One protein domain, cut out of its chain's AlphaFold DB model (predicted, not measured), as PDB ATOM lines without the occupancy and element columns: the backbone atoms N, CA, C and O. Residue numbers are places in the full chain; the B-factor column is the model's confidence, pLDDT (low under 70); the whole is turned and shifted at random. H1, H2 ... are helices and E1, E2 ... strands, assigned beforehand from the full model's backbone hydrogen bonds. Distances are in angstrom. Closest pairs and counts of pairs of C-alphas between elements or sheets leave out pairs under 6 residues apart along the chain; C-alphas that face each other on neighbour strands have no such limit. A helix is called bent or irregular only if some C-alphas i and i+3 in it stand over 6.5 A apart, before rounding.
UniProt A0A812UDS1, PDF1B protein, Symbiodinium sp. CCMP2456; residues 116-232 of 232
ATOM      1  N   ALA A 116      12.902  19.014  35.339       87.75
ATOM      2  CA  ALA A 116      12.820  19.062  33.874       87.75
ATOM      3  C   ALA A 116      11.376  19.134  33.342       87.75
ATOM      4  O   ALA A 116      11.157  19.731  32.294       87.75
ATOM      5  N   LEU A 117      10.387  18.627  34.097       91.19
ATOM      6  CA  LEU A 117       8.968  18.707  33.724       91.19
ATOM      7  C   LEU A 117       8.411  20.139  33.762       91.19
ATOM      8  O   LEU A 117       7.326  20.382  33.247       91.19
ATOM      9  N   ARG A 118       9.124  21.079  34.397       90.69
ATOM     10  CA  ARG A 118       8.752  22.501  34.488       90.69
ATOM     11  C   ARG A 118       9.694  23.426  33.716       90.69
ATOM     12  O   ARG A 118       9.550  24.643  33.809       90.69
ATOM     13  N   ARG A 119      10.685  22.878  33.010       90.12
ATOM     14  CA  ARG A 119      11.598  23.690  32.198       90.12
ATOM     15  C   ARG A 119      10.888  24.170  30.926       90.12
ATOM     16  O   ARG A 119      10.047  23.436  30.406       90.12
ATOM     17  N   PRO A 120      11.229  25.368  30.418       90.94
ATOM     18  CA  PRO A 120      10.797  25.804  29.096       90.94
ATOM     19  C   PRO A 120      11.210  24.799  28.017       90.94
ATOM     20  O   PRO A 120      12.282  24.199  28.106       90.94
ATOM     21  N   ASN A 121      10.357  24.626  27.009       92.81
ATOM     22  CA  ASN A 121      10.610  23.729  25.886       92.81
ATOM     23  C   ASN A 121      11.041  24.551  24.674       92.81
ATOM     24  O   ASN A 121      10.333  25.481  24.288       92.81
ATOM     25  N   ALA A 122      12.174  24.198  24.075       94.12
ATOM     26  CA  ALA A 122      12.660  24.860  22.874       94.12
ATOM     27  C   ALA A 122      11.843  24.440  21.644       94.12
ATOM     28  O   ALA A 122      11.357  23.306  21.549       94.12
ATOM     29  N   GLU A 123      11.694  25.365  20.699       94.88
ATOM     30  CA  GLU A 123      11.150  25.056  19.379       94.88
ATOM     31  C   GLU A 123      12.093  24.126  18.619       94.88
ATOM     32  O   GLU A 123      13.318  24.203  18.730       94.88
ATOM     33  N   VAL A 124      11.506  23.234  17.836       94.38
ATOM     34  CA  VAL A 124      12.243  22.395  16.901       94.38
ATOM     35  C   VAL A 124      12.530  23.207  15.649       94.38
ATOM     36  O   VAL A 124      11.605  23.646  14.968       94.38
ATOM     37  N   THR A 125      13.811  23.384  15.341       92.50
ATOM     38  CA  THR A 125      14.280  24.075  14.132       92.50
ATOM     39  C   THR A 125      14.943  23.132  13.126       92.50
ATOM     40  O   THR A 125      15.103  23.503  11.969       92.50
ATOM     41  N   ASP A 126      15.339  21.929  13.554       90.62
ATOM     42  CA  ASP A 126      16.012  20.922  12.725       90.62
ATOM     43  C   ASP A 126      15.088  19.720  12.470       90.62
ATOM     44  O   ASP A 126      14.818  18.906  13.360       90.62
ATOM     45  N   PHE A 127      14.606  19.625  11.231       92.12
ATOM     46  CA  PHE A 127      13.721  18.569  10.744       92.12
ATOM     47  C   PHE A 127      14.550  17.489  10.052       92.12
ATOM     48  O   PHE A 127      14.669  17.432   8.830       92.12
ATOM     49  N   GLY A 128      15.176  16.644  10.869       88.69
ATOM     50  CA  GLY A 128      16.111  15.627  10.402       88.69
ATOM     51  C   GLY A 128      15.852  14.226  10.965       88.69
ATOM     52  O   GLY A 128      14.909  13.999  11.730       88.69
ATOM     53  N   PRO A 129      16.735  13.260  10.650       91.25
ATOM     54  CA  PRO A 129      16.638  11.883  11.138       91.25
ATOM     55  C   PRO A 129      16.554  11.775  12.667       91.25
ATOM     56  O   PRO A 129      15.874  10.899  13.193       91.25
ATOM     57  N   LYS A 130      17.190  12.706  13.395       91.75
ATOM     58  CA  LYS A 130      17.136  12.753  14.863       91.75
ATOM     59  C   LYS A 130      15.716  12.978  15.384       91.75
ATOM     60  O   LYS A 130      15.322  12.348  16.360       91.75
ATOM     61  N   LEU A 131      14.952  13.866  14.743       93.25
ATOM     62  CA  LEU A 131      13.573  14.168  15.128       93.25
ATOM     63  C   LEU A 131      12.660  12.961  14.886       93.25
ATOM     64  O   LEU A 131      11.869  12.606  15.759       93.25
ATOM     65  N   ARG A 132      12.825  12.280  13.743       94.06
ATOM     66  CA  ARG A 132      12.091  11.036  13.453       94.06
ATOM     67  C   ARG A 132      12.398   9.962  14.484       94.06
ATOM     68  O   ARG A 132      11.475   9.396  15.064       94.06
ATOM     69  N   GLN A 133      13.676   9.763  14.800       94.88
ATOM     70  CA  GLN A 133      14.068   8.778  15.801       94.88
ATOM     71  C   GLN A 133      13.520   9.112  17.195       94.88
ATOM     72  O   GLN A 133      13.099   8.208  17.918       94.88
ATOM     73  N   LEU A 134      13.493  10.395  17.576       94.88
ATOM     74  CA  LEU A 134      12.858  10.839  18.816       94.88
ATOM     75  C   LEU A 134      11.368  10.480  18.825       94.88
ATOM     76  O   LEU A 134      10.900   9.897  19.799       94.88
ATOM     77  N   SER A 135      10.642  10.774  17.746       95.38
ATOM     78  CA  SER A 135       9.221  10.434  17.612       95.38
ATOM     79  C   SER A 135       8.970   8.929  17.733       95.38
ATOM     80  O   SER A 135       8.112   8.497  18.501       95.38
ATOM     81  N   GLU A 136       9.768   8.108  17.050       95.31
ATOM     82  CA  GLU A 136       9.702   6.648  17.167       95.31
ATOM     83  C   GLU A 136       9.966   6.174  18.601       95.31
ATOM     84  O   GLU A 136       9.245   5.324  19.127       95.31
ATOM     85  N   ASN A 137      10.976   6.738  19.267       95.81
ATOM     86  CA  ASN A 137      11.290   6.422  20.657       95.81
ATOM     87  C   ASN A 137      10.150   6.836  21.601       95.81
ATOM     88  O   ASN A 137       9.855   6.106  22.552       95.81
ATOM     89  N   LEU A 138       9.470   7.956  21.334       95.81
ATOM     90  CA  LEU A 138       8.290   8.376  22.089       95.81
ATOM     91  C   LEU A 138       7.136   7.388  21.908       95.81
ATOM     92  O   LEU A 138       6.602   6.915  22.909       95.81
ATOM     93  N   PHE A 139       6.806   6.987  20.677       95.69
ATOM     94  CA  PHE A 139       5.771   5.975  20.436       95.69
ATOM     95  C   PHE A 139       6.111   4.636  21.087       95.69
ATOM     96  O   PHE A 139       5.281   4.052  21.783       95.69
ATOM     97  N   ARG A 140       7.351   4.156  20.935       95.00
ATOM     98  CA  ARG A 140       7.816   2.925  21.594       95.00
ATOM     99  C   ARG A 140       7.643   2.994  23.107       95.00
ATOM    100  O   ARG A 140       7.168   2.038  23.712       95.00
ATOM    101  N   THR A 141       8.011   4.123  23.705       94.94
ATOM    102  CA  THR A 141       7.904   4.353  25.151       94.94
ATOM    103  C   THR A 141       6.451   4.444  25.604       94.94
ATOM    104  O   THR A 141       6.094   3.860  26.626       94.94
ATOM    105  N   MET A 142       5.607   5.128  24.832       94.88
ATOM    106  CA  MET A 142       4.172   5.256  25.070       94.88
ATOM    107  C   MET A 142       3.490   3.887  25.051       94.88
ATOM    108  O   MET A 142       2.806   3.532  26.005       94.88
ATOM    109  N   TYR A 143       3.734   3.079  24.015       94.06
ATOM    110  CA  TYR A 143       3.126   1.753  23.881       94.06
ATOM    111  C   TYR A 143       3.654   0.718  24.870       94.06
ATOM    112  O   TYR A 143       2.976  -0.279  25.105       94.06
ATOM    113  N   ALA A 144       4.829   0.944  25.459       93.19
ATOM    114  CA  ALA A 144       5.336   0.133  26.561       93.19
ATOM    115  C   ALA A 144       4.587   0.385  27.888       93.19
ATOM    116  O   ALA A 144       4.932  -0.220  28.904       93.19
ATOM    117  N   LYS A 145       3.610   1.304  27.914       90.19
ATOM    118  CA  LYS A 145       2.730   1.565  29.056       90.19
ATOM    119  C   LYS A 145       1.300   1.164  28.708       90.19
ATOM    120  O   LYS A 145       0.775   1.584  27.680       90.19
ATOM    121  N   ASP A 146       0.663   0.406  29.597       82.75
ATOM    122  CA  ASP A 146      -0.683  -0.142  29.367       82.75
ATOM    123  C   ASP A 146      -1.711   0.962  29.078       82.75
ATOM    124  O   ASP A 146      -2.449   0.885  28.098       82.75
ATOM    125  N   ASN A 147      -1.655   2.055  29.846       82.81
ATOM    126  CA  ASN A 147      -2.568   3.198  29.740       82.81
ATOM    127  C   ASN A 147      -1.973   4.383  28.947       82.81
ATOM    128  O   ASN A 147      -2.383   5.528  29.132       82.81
ATOM    129  N   GLY A 148      -0.950   4.151  28.119       86.31
ATOM    130  CA  GLY A 148      -0.325   5.204  27.318       86.31
ATOM    131  C   GLY A 148      -1.138   5.542  26.065       86.31
ATOM    132  O   GLY A 148      -1.112   4.777  25.100       86.31
ATOM    133  N   CYS A 149      -1.817   6.693  26.056       92.00
ATOM    134  CA  CYS A 149      -2.487   7.248  24.867       92.00
ATOM    135  C   CYS A 149      -1.699   8.386  24.192       92.00
ATOM    136  O   CYS A 149      -1.866   8.614  22.994       92.00
ATOM    137  N   GLY A 150      -0.812   9.059  24.933       95.19
ATOM    138  CA  GLY A 150       0.121  10.061  24.417       95.19
ATOM    139  C   GLY A 150       1.338  10.255  25.296       95.19
ATOM    140  O   GLY A 150       1.355   9.871  26.470       95.19
ATOM    141  N   LEU A 151       2.366  10.856  24.704       96.56
ATOM    142  CA  LEU A 151       3.625  11.151  25.366       96.56
ATOM    143  C   LEU A 151       4.272  12.399  24.757       96.56
ATOM    144  O   LEU A 151       4.443  12.506  23.544       96.56
ATOM    145  N   ALA A 152       4.667  13.334  25.615       96.75
ATOM    146  CA  ALA A 152       5.404  14.526  25.212       96.75
ATOM    147  C   ALA A 152       6.908  14.348  25.464       96.75
ATOM    148  O   ALA A 152       7.305  13.804  26.497       96.75
ATOM    149  N   ALA A 153       7.754  14.868  24.570       95.62
ATOM    150  CA  ALA A 153       9.215  14.805  24.709       95.62
ATOM    151  C   ALA A 153       9.745  15.276  26.087       95.62
ATOM    152  O   ALA A 153      10.611  14.594  26.654       95.62
ATOM    153  N   PRO A 154       9.190  16.338  26.714       94.75
ATOM    154  CA  PRO A 154       9.631  16.785  28.037       94.75
ATOM    155  C   PRO A 154       9.408  15.752  29.149       94.75
ATOM    156  O   PRO A 154      10.168  15.723  30.118       94.75
ATOM    157  N   GLN A 155       8.422  14.853  29.007       94.81
ATOM    158  CA  GLN A 155       8.206  13.750  29.956       94.81
ATOM    159  C   GLN A 155       9.355  12.741  29.944       94.81
ATOM    160  O   GLN A 155       9.529  12.010  30.914       94.81
ATOM    161  N   CYS A 156      10.156  12.737  28.880       94.44
ATOM    162  CA  CYS A 156      11.355  11.925  28.727       94.44
ATOM    163  C   CYS A 156      12.653  12.714  28.947       94.44
ATOM    164  O   CYS A 156      13.730  12.243  28.594       94.44
ATOM    165  N   GLY A 157      12.563  13.928  29.505       91.62
ATOM    166  CA  GLY A 157      13.721  14.789  29.756       91.62
ATOM    167  C   GLY A 157      14.252  15.516  28.522       91.62
ATOM    168  O   GLY A 157      15.297  16.159  28.603       91.62
ATOM    169  N   VAL A 158      13.536  15.453  27.397       93.38
ATOM    170  CA  VAL A 158      13.873  16.171  26.166       93.38
ATOM    171  C   VAL A 158      12.970  17.397  26.066       93.38
ATOM    172  O   VAL A 158      11.830  17.301  25.622       93.38
ATOM    173  N   ASN A 159      13.455  18.557  26.515       94.00
ATOM    174  CA  ASN A 159      12.699  19.816  26.534       94.00
ATOM    175  C   ASN A 159      12.564  20.446  25.132       94.00
ATOM    176  O   ASN A 159      13.031  21.556  24.884       94.00
ATOM    177  N   LEU A 160      11.914  19.723  24.222       94.44
ATOM    178  CA  LEU A 160      11.514  20.170  22.890       94.44
ATOM    179  C   LEU A 160       9.995  20.180  22.761       94.44
ATOM    180  O   LEU A 160       9.298  19.394  23.411       94.44
ATOM    181  N   ARG A 161       9.485  21.042  21.880       96.25
ATOM    182  CA  ARG A 161       8.055  21.132  21.571       96.25
ATOM    183  C   ARG A 161       7.604  20.014  20.628       96.25
ATOM    184  O   ARG A 161       7.291  20.247  19.465       96.25
ATOM    185  N   VAL A 162       7.637  18.780  21.124       96.19
ATOM    186  CA  VAL A 162       7.228  17.579  20.385       96.19
ATOM    187  C   VAL A 162       6.299  16.745  21.248       96.19
ATOM    188  O   VAL A 162       6.553  16.544  22.443       96.19
ATOM    189  N   MET A 163       5.233  16.240  20.643       96.75
ATOM    190  CA  MET A 163       4.345  15.271  21.268       96.75
ATOM    191  C   MET A 163       3.851  14.243  20.262       96.75
ATOM    192  O   MET A 163       3.693  14.535  19.077       96.75
ATOM    193  N   VAL A 164       3.587  13.047  20.770       96.50
ATOM    194  CA  VAL A 164       2.972  11.962  20.016       96.50
ATOM    195  C   VAL A 164       1.723  11.493  20.740       96.50
ATOM    196  O   VAL A 164       1.670  11.501  21.974       96.50
ATOM    197  N   TYR A 165       0.722  11.067  19.987       95.31
ATOM    198  CA  TYR A 165      -0.445  10.397  20.537       95.31
ATOM    199  C   TYR A 165      -1.033   9.417  19.531       95.31
ATOM    200  O   TYR A 165      -0.703   9.450  18.347       95.31
ATOM    201  N   ASN A 166      -1.887   8.523  20.018       94.00
ATOM    202  CA  ASN A 166      -2.655   7.635  19.163       94.00
ATOM    203  C   ASN A 166      -4.149   7.788  19.469       94.00
ATOM    204  O   ASN A 166      -4.568   7.467  20.579       94.00
ATOM    205  N   TYR A 167      -4.954   8.273  18.517       89.62
ATOM    206  CA  TYR A 167      -6.378   8.535  18.784       89.62
ATOM    207  C   TYR A 167      -7.195   7.257  19.023       89.62
ATOM    208  O   TYR A 167      -8.074   7.241  19.876       89.62
ATOM    209  N   GLN A 168      -6.823   6.143  18.400       88.38
ATOM    210  CA  GLN A 168      -7.485   4.852  18.610       88.38
ATOM    211  C   GLN A 168      -7.202   4.268  19.998       88.38
ATOM    212  O   GLN A 168      -8.049   3.587  20.572       88.38
ATOM    213  N   ARG A 169      -6.034   4.568  20.595       86.12
ATOM    214  CA  ARG A 169      -5.771   4.252  22.013       86.12
ATOM    215  C   ARG A 169      -6.744   4.986  22.935       86.12
ATOM    216  O   ARG A 169      -7.128   4.421  23.954       86.12
ATOM    217  N   ILE A 170      -7.118   6.220  22.594       83.06
ATOM    218  CA  ILE A 170      -8.073   7.029  23.367       83.06
ATOM    219  C   ILE A 170      -9.473   6.410  23.276       83.06
ATOM    220  O   ILE A 170     -10.171   6.327  24.279       83.06
ATOM    221  N   GLU A 171      -9.850   5.926  22.093       82.81
ATOM    222  CA  GLU A 171     -11.150   5.295  21.820       82.81
ATOM    223  C   GLU A 171     -11.251   3.847  22.338       82.81
ATOM    224  O   GLU A 171     -12.308   3.226  22.262       82.81
ATOM    225  N   GLY A 172     -10.163   3.290  22.882       80.31
ATOM    226  CA  GLY A 172     -10.116   1.910  23.371       80.31
ATOM    227  C   GLY A 172      -9.954   0.858  22.266       80.31
ATOM    228  O   GLY A 172     -10.032  -0.337  22.542       80.31
ATOM    229  N   GLU A 173      -9.670   1.271  21.029       77.12
ATOM    230  CA  GLU A 173      -9.499   0.390  19.866       77.12
ATOM    231  C   GLU A 173      -8.091  -0.228  19.745       77.12
ATOM    232  O   GLU A 173      -7.805  -0.990  18.815       77.12
ATOM    233  N   GLY A 174      -7.198   0.074  20.690       77.44
ATOM    234  CA  GLY A 174      -5.873  -0.535  20.805       77.44
ATOM    235  C   GLY A 174      -4.765   0.233  20.081       77.44
ATOM    236  O   GLY A 174      -4.783   1.455  19.985       77.44
ATOM    237  N   ARG A 175      -3.721  -0.486  19.649       79.50
ATOM    238  CA  ARG A 175      -2.551   0.070  18.950       79.50
ATOM    239  C   ARG A 175      -2.693  -0.201  17.456       79.50
ATOM    240  O   ARG A 175      -2.226  -1.249  17.013       79.50
ATOM    241  N   LYS A 176      -3.287   0.719  16.691       84.38
ATOM    242  CA  LYS A 176      -3.186   0.669  15.226       84.38
ATOM    243  C   LYS A 176      -2.385   1.869  14.693       84.38
ATOM    244  O   LYS A 176      -2.525   2.971  15.234       84.38
ATOM    245  N   PRO A 177      -1.479   1.661  13.719       84.75
ATOM    246  CA  PRO A 177      -0.588   2.713  13.222       84.75
ATOM    247  C   PRO A 177      -1.320   3.892  12.581       84.75
ATOM    248  O   PRO A 177      -0.839   5.014  12.640       84.75
ATOM    249  N   GLU A 178      -2.507   3.671  12.016       88.12
ATOM    250  CA  GLU A 178      -3.335   4.727  11.416       88.12
ATOM    251  C   GLU A 178      -3.822   5.734  12.467       88.12
ATOM    252  O   GLU A 178      -4.228   6.846  12.131       88.12
ATOM    253  N   GLY A 179      -3.779   5.317  13.737       89.19
ATOM    254  CA  GLY A 179      -4.029   6.110  14.927       89.19
ATOM    255  C   GLY A 179      -2.935   7.125  15.262       89.19
ATOM    256  O   GLY A 179      -3.191   8.040  16.040       89.19
ATOM    257  N   GLU A 180      -1.715   6.942  14.752       94.12
ATOM    258  CA  GLU A 180      -0.524   7.679  15.181       94.12
ATOM    259  C   GLU A 180      -0.492   9.104  14.639       94.12
ATOM    260  O   GLU A 180      -0.534   9.341  13.435       94.12
ATOM    261  N   VAL A 181      -0.351  10.060  15.553       94.69
ATOM    262  CA  VAL A 181      -0.209  11.476  15.230       94.69
ATOM    263  C   VAL A 181       0.998  12.046  15.960       94.69
ATOM    264  O   VAL A 181       1.248  11.747  17.132       94.69
ATOM    265  N   VAL A 182       1.745  12.886  15.247       95.94
ATOM    266  CA  VAL A 182       2.914  13.598  15.755       95.94
ATOM    267  C   VAL A 182       2.694  15.081  15.545       95.94
ATOM    268  O   VAL A 182       2.479  15.512  14.416       95.94
ATOM    269  N   PHE A 183       2.813  15.856  16.618       97.00
ATOM    270  CA  PHE A 183       2.878  17.306  16.520       97.00
ATOM    271  C   PHE A 183       4.247  17.815  16.912       97.00
ATOM    272  O   PHE A 183       4.757  17.539  18.003       97.00
ATOM    273  N   VAL A 184       4.797  18.624  16.018       96.50
ATOM    274  CA  VAL A 184       6.007  19.398  16.232       96.50
ATOM    275  C   VAL A 184       5.622  20.874  16.279       96.50
ATOM    276  O   VAL A 184       4.815  21.345  15.479       96.50
ATOM    277  N   ASN A 185       6.170  21.595  17.256       96.56
ATOM    278  CA  ASN A 185       5.866  22.998  17.549       96.56
ATOM    279  C   ASN A 185       4.355  23.326  17.620       96.56
ATOM    280  O   ASN A 185       3.932  24.320  17.027       96.56
ATOM    281  N   PRO A 186       3.521  22.537  18.333       96.69
ATOM    282  CA  PRO A 186       2.084  22.787  18.375       96.69
ATOM    283  C   PRO A 186       1.739  24.136  19.024       96.69
ATOM    284  O   PRO A 186       2.333  24.547  20.033       96.69
ATOM    285  N   ARG A 187       0.716  24.795  18.474       95.38
ATOM    286  CA  ARG A 187       0.110  26.035  18.966       95.38
ATOM    287  C   ARG A 187      -1.413  25.947  18.882       95.38
ATOM    288  O   ARG A 187      -1.958  25.646  17.828       95.38
ATOM    289  N   ILE A 188      -2.095  26.273  19.979       96.00
ATOM    290  CA  ILE A 188      -3.558  26.399  19.994       96.00
ATOM    291  C   ILE A 188      -3.934  27.697  19.268       96.00
ATOM    292  O   ILE A 188      -3.442  28.769  19.633       96.00
ATOM    293  N   THR A 189      -4.773  27.607  18.240       96.38
ATOM    294  CA  THR A 189      -5.244  28.755  17.445       96.38
ATOM    295  C   THR A 189      -6.662  29.173  17.809       96.38
ATOM    296  O   THR A 189      -6.973  30.362  17.740       96.38
ATOM    297  N   ALA A 190      -7.493  28.230  18.249       95.38
ATOM    298  CA  ALA A 190      -8.853  28.481  18.711       95.38
ATOM    299  C   ALA A 190      -9.285  27.429  19.743       95.38
ATOM    300  O   ALA A 190      -8.668  26.372  19.865       95.38
ATOM    301  N   HIS A 191     -10.348  27.715  20.489       97.00
ATOM    302  CA  HIS A 191     -10.970  26.771  21.417       97.00
ATOM    303  C   HIS A 191     -12.450  27.105  21.622       97.00
ATOM    304  O   HIS A 191     -12.885  28.224  21.344       97.00
ATOM    305  N   SER A 192     -13.221  26.145  22.132       96.25
ATOM    306  CA  SER A 192     -14.616  26.366  22.516       96.25
ATOM    307  C   SER A 192     -14.759  27.219  23.776       96.25
ATOM    308  O   SER A 192     -13.872  27.253  24.630       96.25
ATOM    309  N   GLU A 193     -15.922  27.860  23.919       96.31
ATOM    310  CA  GLU A 193     -16.405  28.378  25.209       96.31
ATOM    311  C   GLU A 193     -17.041  27.274  26.065       96.31
ATOM    312  O   GLU A 193     -17.022  27.350  27.288       96.31
ATOM    313  N   GLU A 194     -17.607  26.246  25.423       96.50
ATOM    314  CA  GLU A 194     -18.111  25.058  26.110       96.50
ATOM    315  C   GLU A 194     -16.955  24.320  26.787       96.50
ATOM    316  O   GLU A 194     -15.915  24.087  26.163       96.50
ATOM    317  N   GLU A 195     -17.155  23.940  28.045       96.19
ATOM    318  CA  GLU A 195     -16.211  23.163  28.840       96.19
ATOM    319  C   GLU A 195     -16.737  21.741  29.055       96.19
ATOM    320  O   GLU A 195     -17.942  21.516  29.162       96.19
ATOM    321  N   CYS A 196     -15.824  20.782  29.166       94.00
ATOM    322  CA  CYS A 196     -16.117  19.418  29.576       94.00
ATOM    323  C   CYS A 196     -15.216  19.007  30.747       94.00
ATOM    324  O   CYS A 196     -14.051  19.403  30.827       94.00
ATOM    325  N   GLU A 197     -15.766  18.214  31.665       95.06
ATOM    326  CA  GLU A 197     -15.011  17.590  32.752       95.06
ATOM    327  C   GLU A 197     -14.694  16.142  32.375       95.06
ATOM    328  O   GLU A 197     -15.588  15.373  32.019       95.06
ATOM    329  N   MET A 198     -13.420  15.762  32.460       90.88
ATOM    330  CA  MET A 198     -12.967  14.398  32.190       90.88
ATOM    331  C   MET A 198     -12.000  13.927  33.274       90.88
ATOM    332  O   MET A 198     -11.222  14.709  33.817       90.88
ATOM    333  N   LEU A 199     -12.025  12.628  33.581       92.31
ATOM    334  CA  LEU A 199     -11.036  12.013  34.462       92.31
ATOM    335  C   LEU A 199      -9.715  11.844  33.697       92.31
ATOM    336  O   LEU A 199      -9.608  10.985  32.824       92.31
ATOM    337  N   GLU A 200      -8.706  12.645  34.034       90.88
ATOM    338  CA  GLU A 200      -7.389  12.598  33.392       90.88
ATOM    339  C   GLU A 200      -6.359  11.879  34.268       90.88
ATOM    340  O   GLU A 200      -6.337  12.035  35.490       90.88
ATOM    341  N   GLY A 201      -5.465  11.126  33.623       91.00
ATOM    342  CA  GLY A 201      -4.268  10.539  34.225       91.00
ATOM    343  C   GLY A 201      -3.004  10.986  33.488       91.00
ATOM    344  O   GLY A 201      -3.066  11.485  32.367       91.00
ATOM    345  N   CYS A 202      -1.833  10.803  34.102       93.12
ATOM    346  CA  CYS A 202      -0.562  11.190  33.487       93.12
ATOM    347  C   CYS A 202       0.519  10.132  33.716       93.12
ATOM    348  O   CYS A 202       0.749   9.689  34.839       93.12
ATOM    349  N   LEU A 203       1.269   9.781  32.666       92.00
ATOM    350  CA  LEU A 203       2.390   8.838  32.780       92.00
ATOM    351  C   LEU A 203       3.496   9.340  33.728       92.00
ATOM    352  O   LEU A 203       4.224   8.533  34.310       92.00
ATOM    353  N   SER A 204       3.609  10.656  33.930       92.50
ATOM    354  CA  SER A 204       4.525  11.284  34.894       92.50
ATOM    355  C   SER A 204       3.962  11.369  36.322       92.50
ATOM    356  O   SER A 204       4.694  11.745  37.236       92.50
ATOM    357  N   PHE A 205       2.693  11.003  36.529       91.81
ATOM    358  CA  PHE A 205       2.010  10.993  37.824       91.81
ATOM    359  C   PHE A 205       1.241   9.661  37.994       91.81
ATOM    360  O   PHE A 205       0.018   9.618  37.876       91.81
ATOM    361  N   PRO A 206       1.962   8.535  38.168       87.81
ATOM    362  CA  PRO A 206       1.371   7.201  38.114       87.81
ATOM    363  C   PRO A 206       0.376   6.963  39.257       87.81
ATOM    364  O   PRO A 206       0.561   7.468  40.361       87.81
ATOM    365  N   ASN A 207      -0.632   6.126  38.992       86.12
ATOM    366  CA  ASN A 207      -1.663   5.694  39.950       86.12
ATOM    367  C   ASN A 207      -2.542   6.817  40.510       86.12
ATOM    368  O   ASN A 207      -3.168   6.654  41.555       86.12
ATOM    369  N   PHE A 208      -2.603   7.950  39.821       88.12
ATOM    370  CA  PHE A 208      -3.460   9.051  40.211       88.12
ATOM    371  C   PHE A 208      -4.122   9.645  38.978       88.12
ATOM    372  O   PHE A 208      -3.473   9.931  37.969       88.12
ATOM    373  N   GLY A 209      -5.433   9.804  39.092       89.88
ATOM    374  CA  GLY A 209      -6.254  10.519  38.140       89.88
ATOM    375  C   GLY A 209      -7.152  11.490  38.885       89.88
ATOM    376  O   GLY A 209      -7.533  11.240  40.031       89.88
ATOM    377  N   ALA A 210      -7.452  12.608  38.245       91.44
ATOM    378  CA  ALA A 210      -8.301  13.647  38.805       91.44
ATOM    379  C   ALA A 210      -9.254  14.175  37.728       91.44
ATOM    380  O   ALA A 210      -8.891  14.162  36.550       91.44
ATOM    381  N   PRO A 211     -10.462  14.624  38.107       94.50
ATOM    382  CA  PRO A 211     -11.315  15.360  37.189       94.50
ATOM    383  C   PRO A 211     -10.624  16.666  36.784       94.50
ATOM    384  O   PRO A 211     -10.131  17.413  37.634       94.50
ATOM    385  N   VAL A 212     -10.568  16.927  35.482       95.81
ATOM    386  CA  VAL A 212     -10.011  18.146  34.895       95.81
ATOM    387  C   VAL A 212     -11.048  18.741  33.954       95.81
ATOM    388  O   VAL A 212     -11.580  18.049  33.089       95.81
ATOM    389  N   VAL A 213     -11.326  20.031  34.135       96.06
ATOM    390  CA  VAL A 213     -12.222  20.806  33.271       96.06
ATOM    391  C   VAL A 213     -11.395  21.491  32.192       96.06
ATOM    392  O   VAL A 213     -10.399  22.154  32.504       96.06
ATOM    393  N   ARG A 214     -11.784  21.329  30.926       95.88
ATOM    394  CA  ARG A 214     -11.129  21.981  29.786       95.88
ATOM    395  C   ARG A 214     -12.133  22.350  28.686       95.88
ATOM    396  O   ARG A 214     -13.237  21.814  28.700       95.88
ATOM    397  N   PRO A 215     -11.764  23.198  27.703       97.19
ATOM    398  CA  PRO A 215     -12.590  23.407  26.516       97.19
ATOM    399  C   PRO A 215     -12.948  22.081  25.834       97.19
ATOM    400  O   PRO A 215     -12.078  21.226  25.655       97.19
ATOM    401  N   ALA A 216     -14.210  21.930  25.438       94.38
ATOM    402  CA  ALA A 216     -14.731  20.768  24.726       94.38
ATOM    403  C   ALA A 216     -13.972  20.477  23.420       94.38
ATOM    404  O   ALA A 216     -13.821  19.314  23.046       94.38
ATOM    405  N   TRP A 217     -13.459  21.512  22.748       94.00
ATOM    406  CA  TRP A 217     -12.548  21.356  21.616       94.00
ATOM    407  C   TRP A 217     -11.489  22.461  21.557       94.00
ATOM    408  O   TRP A 217     -11.676  23.569  22.069       94.00
ATOM    409  N   VAL A 218     -10.378  22.147  20.889       95.44
ATOM    410  CA  VAL A 218      -9.308  23.081  20.522       95.44
ATOM    411  C   VAL A 218      -8.941  22.884  19.052       95.44
ATOM    412  O   VAL A 218      -9.048  21.775  18.540       95.44
ATOM    413  N   GLU A 219      -8.519  23.955  18.390       95.00
ATOM    414  CA  GLU A 219      -7.877  23.905  17.074       95.00
ATOM    415  C   GLU A 219      -6.371  24.061  17.277       95.00
ATOM    416  O   GLU A 219      -5.926  24.968  17.996       95.00
ATOM    417  N   VAL A 220      -5.586  23.167  16.673       95.44
ATOM    418  CA  VAL A 220      -4.130  23.163  16.813       95.44
ATOM    419  C   VAL A 220      -3.465  23.323  15.455       95.44
ATOM    420  O   VAL A 220      -3.671  22.550  14.523       95.44
ATOM    421  N   GLN A 221      -2.589  24.320  15.378       96.06
ATOM    422  CA  GLN A 221      -1.602  24.441  14.319       96.06
ATOM    423  C   GLN A 221      -0.311  23.761  14.772       96.06
ATOM    424  O   GLN A 221       0.232  24.086  15.827       96.06
ATOM    425  N   ALA A 222       0.197  22.842  13.965       95.88
ATOM    426  CA  ALA A 222       1.470  22.175  14.195       95.88
ATOM    427  C   ALA A 222       2.198  21.975  12.862       95.88
ATOM    428  O   ALA A 222       1.691  22.331  11.796       95.88
ATOM    429  N   VAL A 223       3.388  21.392  12.915       95.31
ATOM    430  CA  VAL A 223       4.045  20.825  11.739       95.31
ATOM    431  C   VAL A 223       4.342  19.347  11.964       95.31
ATOM    432  O   VAL A 223       4.372  18.869  13.103       95.31
ATOM    433  N   ASP A 224       4.523  18.620  10.870       93.94
ATOM    434  CA  ASP A 224       4.893  17.211  10.879       93.94
ATOM    435  C   ASP A 224       6.412  17.002  11.035       93.94
ATOM    436  O   ASP A 224       7.180  17.940  11.265       93.94
ATOM    437  N   LEU A 225       6.863  15.748  10.925       93.12
ATOM    438  CA  LEU A 225       8.284  15.383  11.020       93.12
ATOM    439  C   LEU A 225       9.145  15.917   9.864       93.12
ATOM    440  O   LEU A 225      10.370  15.949   9.988       93.12
ATOM    441  N   ASP A 226       8.515  16.314   8.764       92.00
ATOM    442  CA  ASP A 226       9.120  16.909   7.575       92.00
ATOM    443  C   ASP A 226       9.055  18.450   7.604       92.00
ATOM    444  O   ASP A 226       9.614  19.111   6.731       92.00
ATOM    445  N   GLY A 227       8.402  19.034   8.617       88.44
ATOM    446  CA  GLY A 227       8.169  20.474   8.734       88.44
ATOM    447  C   GLY A 227       6.969  20.977   7.925       88.44
ATOM    448  O   GLY A 227       6.750  22.186   7.842       88.44
ATOM    449  N   SER A 228       6.167  20.079   7.347       91.25
ATOM    450  CA  SER A 228       4.960  20.446   6.609       91.25
ATOM    451  C   SER A 228       3.845  20.858   7.577       91.25
ATOM    452  O   SER A 228       3.662  20.204   8.607       91.25
ATOM    453  N   PRO A 229       3.063  21.911   7.273       89.81
ATOM    454  CA  PRO A 229       1.963  22.341   8.130       89.81
ATOM    455  C   PRO A 229       0.905  21.251   8.334       89.81
ATOM    456  O   PRO A 229       0.423  20.655   7.370       89.81
ATOM    457  N   GLN A 230       0.485  21.067   9.584       80.31
ATOM    458  CA  GLN A 230      -0.682  20.282   9.967       80.31
ATOM    459  C   GLN A 230      -1.699  21.167  10.694       80.31
ATOM    460  O   GLN A 230      -1.347  22.006  11.528       80.31
ATOM    461  N   LEU A 231      -2.971  20.956  10.366       73.62
ATOM    462  CA  LEU A 231      -4.110  21.461  11.125       73.62
ATOM    463  C   LEU A 231      -4.811  20.251  11.728       73.62
ATOM    464  O   LEU A 231      -5.105  19.300  10.998       73.62
ATOM    465  N   GLY A 232      -5.050  20.289  13.033       59.84
ATOM    466  CA  GLY A 232      -5.684  19.204  13.778       59.84
ATOM    467  C   GLY A 232      -6.586  19.690  14.892       59.84
ATOM    468  O   GLY A 232      -6.642  20.920  15.141       59.84
TER     469      GLY A 232
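This is residues 116 to 232 of the 232 residues of the protein "PDF1B protein" of Symbiodinium sp. CCMP2456 (UniProt A0A812UDS1). A strongly twisted sheet of five antiparallel strands, in the order E1 E2 E3 E6 E7, has one long helix, H1, over the part made by E1, E2 and the start of E3, while the bent hairpin of E4 and E5 makes a long arm that arches away from the linked ends of E3 and E6. E3 bends sharply and joins the two parts of the sheet, its residues 180 to 184 pairing with E2, which has E1 on its other side, and its residues 184 to 191 pairing with E6; H1 on one face of the sheet makes two layers, a helix layer on a strand layer. The printed part has 117 residues, with three named helices and seven named strands in the order H1 E1 H2 E2 H3 E3 E4 E5 E6 E7, the antiparallel E4 and E5 forming a second sheet of two strands. The class is mixed, helices and strands, and the whole is compact, with a radius of gyration of the C-alphas of 14.5 A and spans of 38 by 32 by 32 A.

Start at residue 116 and pass residues 116 to 128, which hold no named element, to reach H1, residues 129 to 143. Go on to E1, residues 150 to 152, H2, residues 153 to 156, and E2, residues 162 to 166. E1 is an edge strand, antiparallel to E2, with N 151 and O 164 2.9 A apart, within hydrogen-bond range. H1 is close to H2 but not clearly touching it, the closest C-alphas being those of Leu 138 and Ala 153, 7.0 A apart. After H3, residues 167 to 170, look at E3, residues 180 to 191: it is antiparallel to E2, with N 163 and O 183 at 3.0 A. H1 is on this sheet at a height over the sheet of 9.1 A; it lies over E1, E2 and E3 and runs slantwise to the strands, at 43 degrees to E2 on the local plane. Its closest C-alphas to E2 are those of Phe 139 and Val 164, 6.6 A apart. H2 only grazes the sheet with residues 153 to 155, and H3 with residues 167 to 170. E3 bends by 96 degrees at residue 185, and its pairing is staggered: residues 180 to 184 pair with E2, and residues 184 to 191 with E6, residues 218 to 223. There N 187 and O 221 are 2.8 A apart. Between these strands comes the hairpin of E4, residues 195 to 202, and E5, residues 205 to 215, with N 198 and O 212 at 3.0 A; E4 bends by 61 degrees at residue 199 and E5 by 106 degrees at residue 208. E4 and E5 are each apart from H1, E1 and E2, and E5 and E6 meet only through their link. Finish at E7, residues 229 to 231, the other edge strand, which forms a hairpin with E6; N 230 and O 222 are 2.8 A apart. In H1 every O i to N i+4 pair is within hydrogen-bond range; H2 and H3 are too short for such a pair, and each has its one O i to N i+3 pair within range.

Find C-alpha 129 at (16.638, 11.883, 11.138); from there H1 runs 21.2 A to C-alpha 143. E2 covers 14.1 A, E3 22.6 A, E4 20.2 A, E5 22.3 A and E6 16.1 A from first to last C-alpha. E3 ends at C-alpha 191, at (-10.970, 26.771, 21.417), and E7 ends at C-alpha 231, at (-4.110, 21.461, 11.125).

Look for the two C-alphas farthest apart at Pro 129 and Glu 194, 40.1 A. The printed part has no cut and no long link, and it ends at Gly 232, the chain's last residue. The mean pLDDT of the printed part is 91.9, and residue 232 alone is under 70.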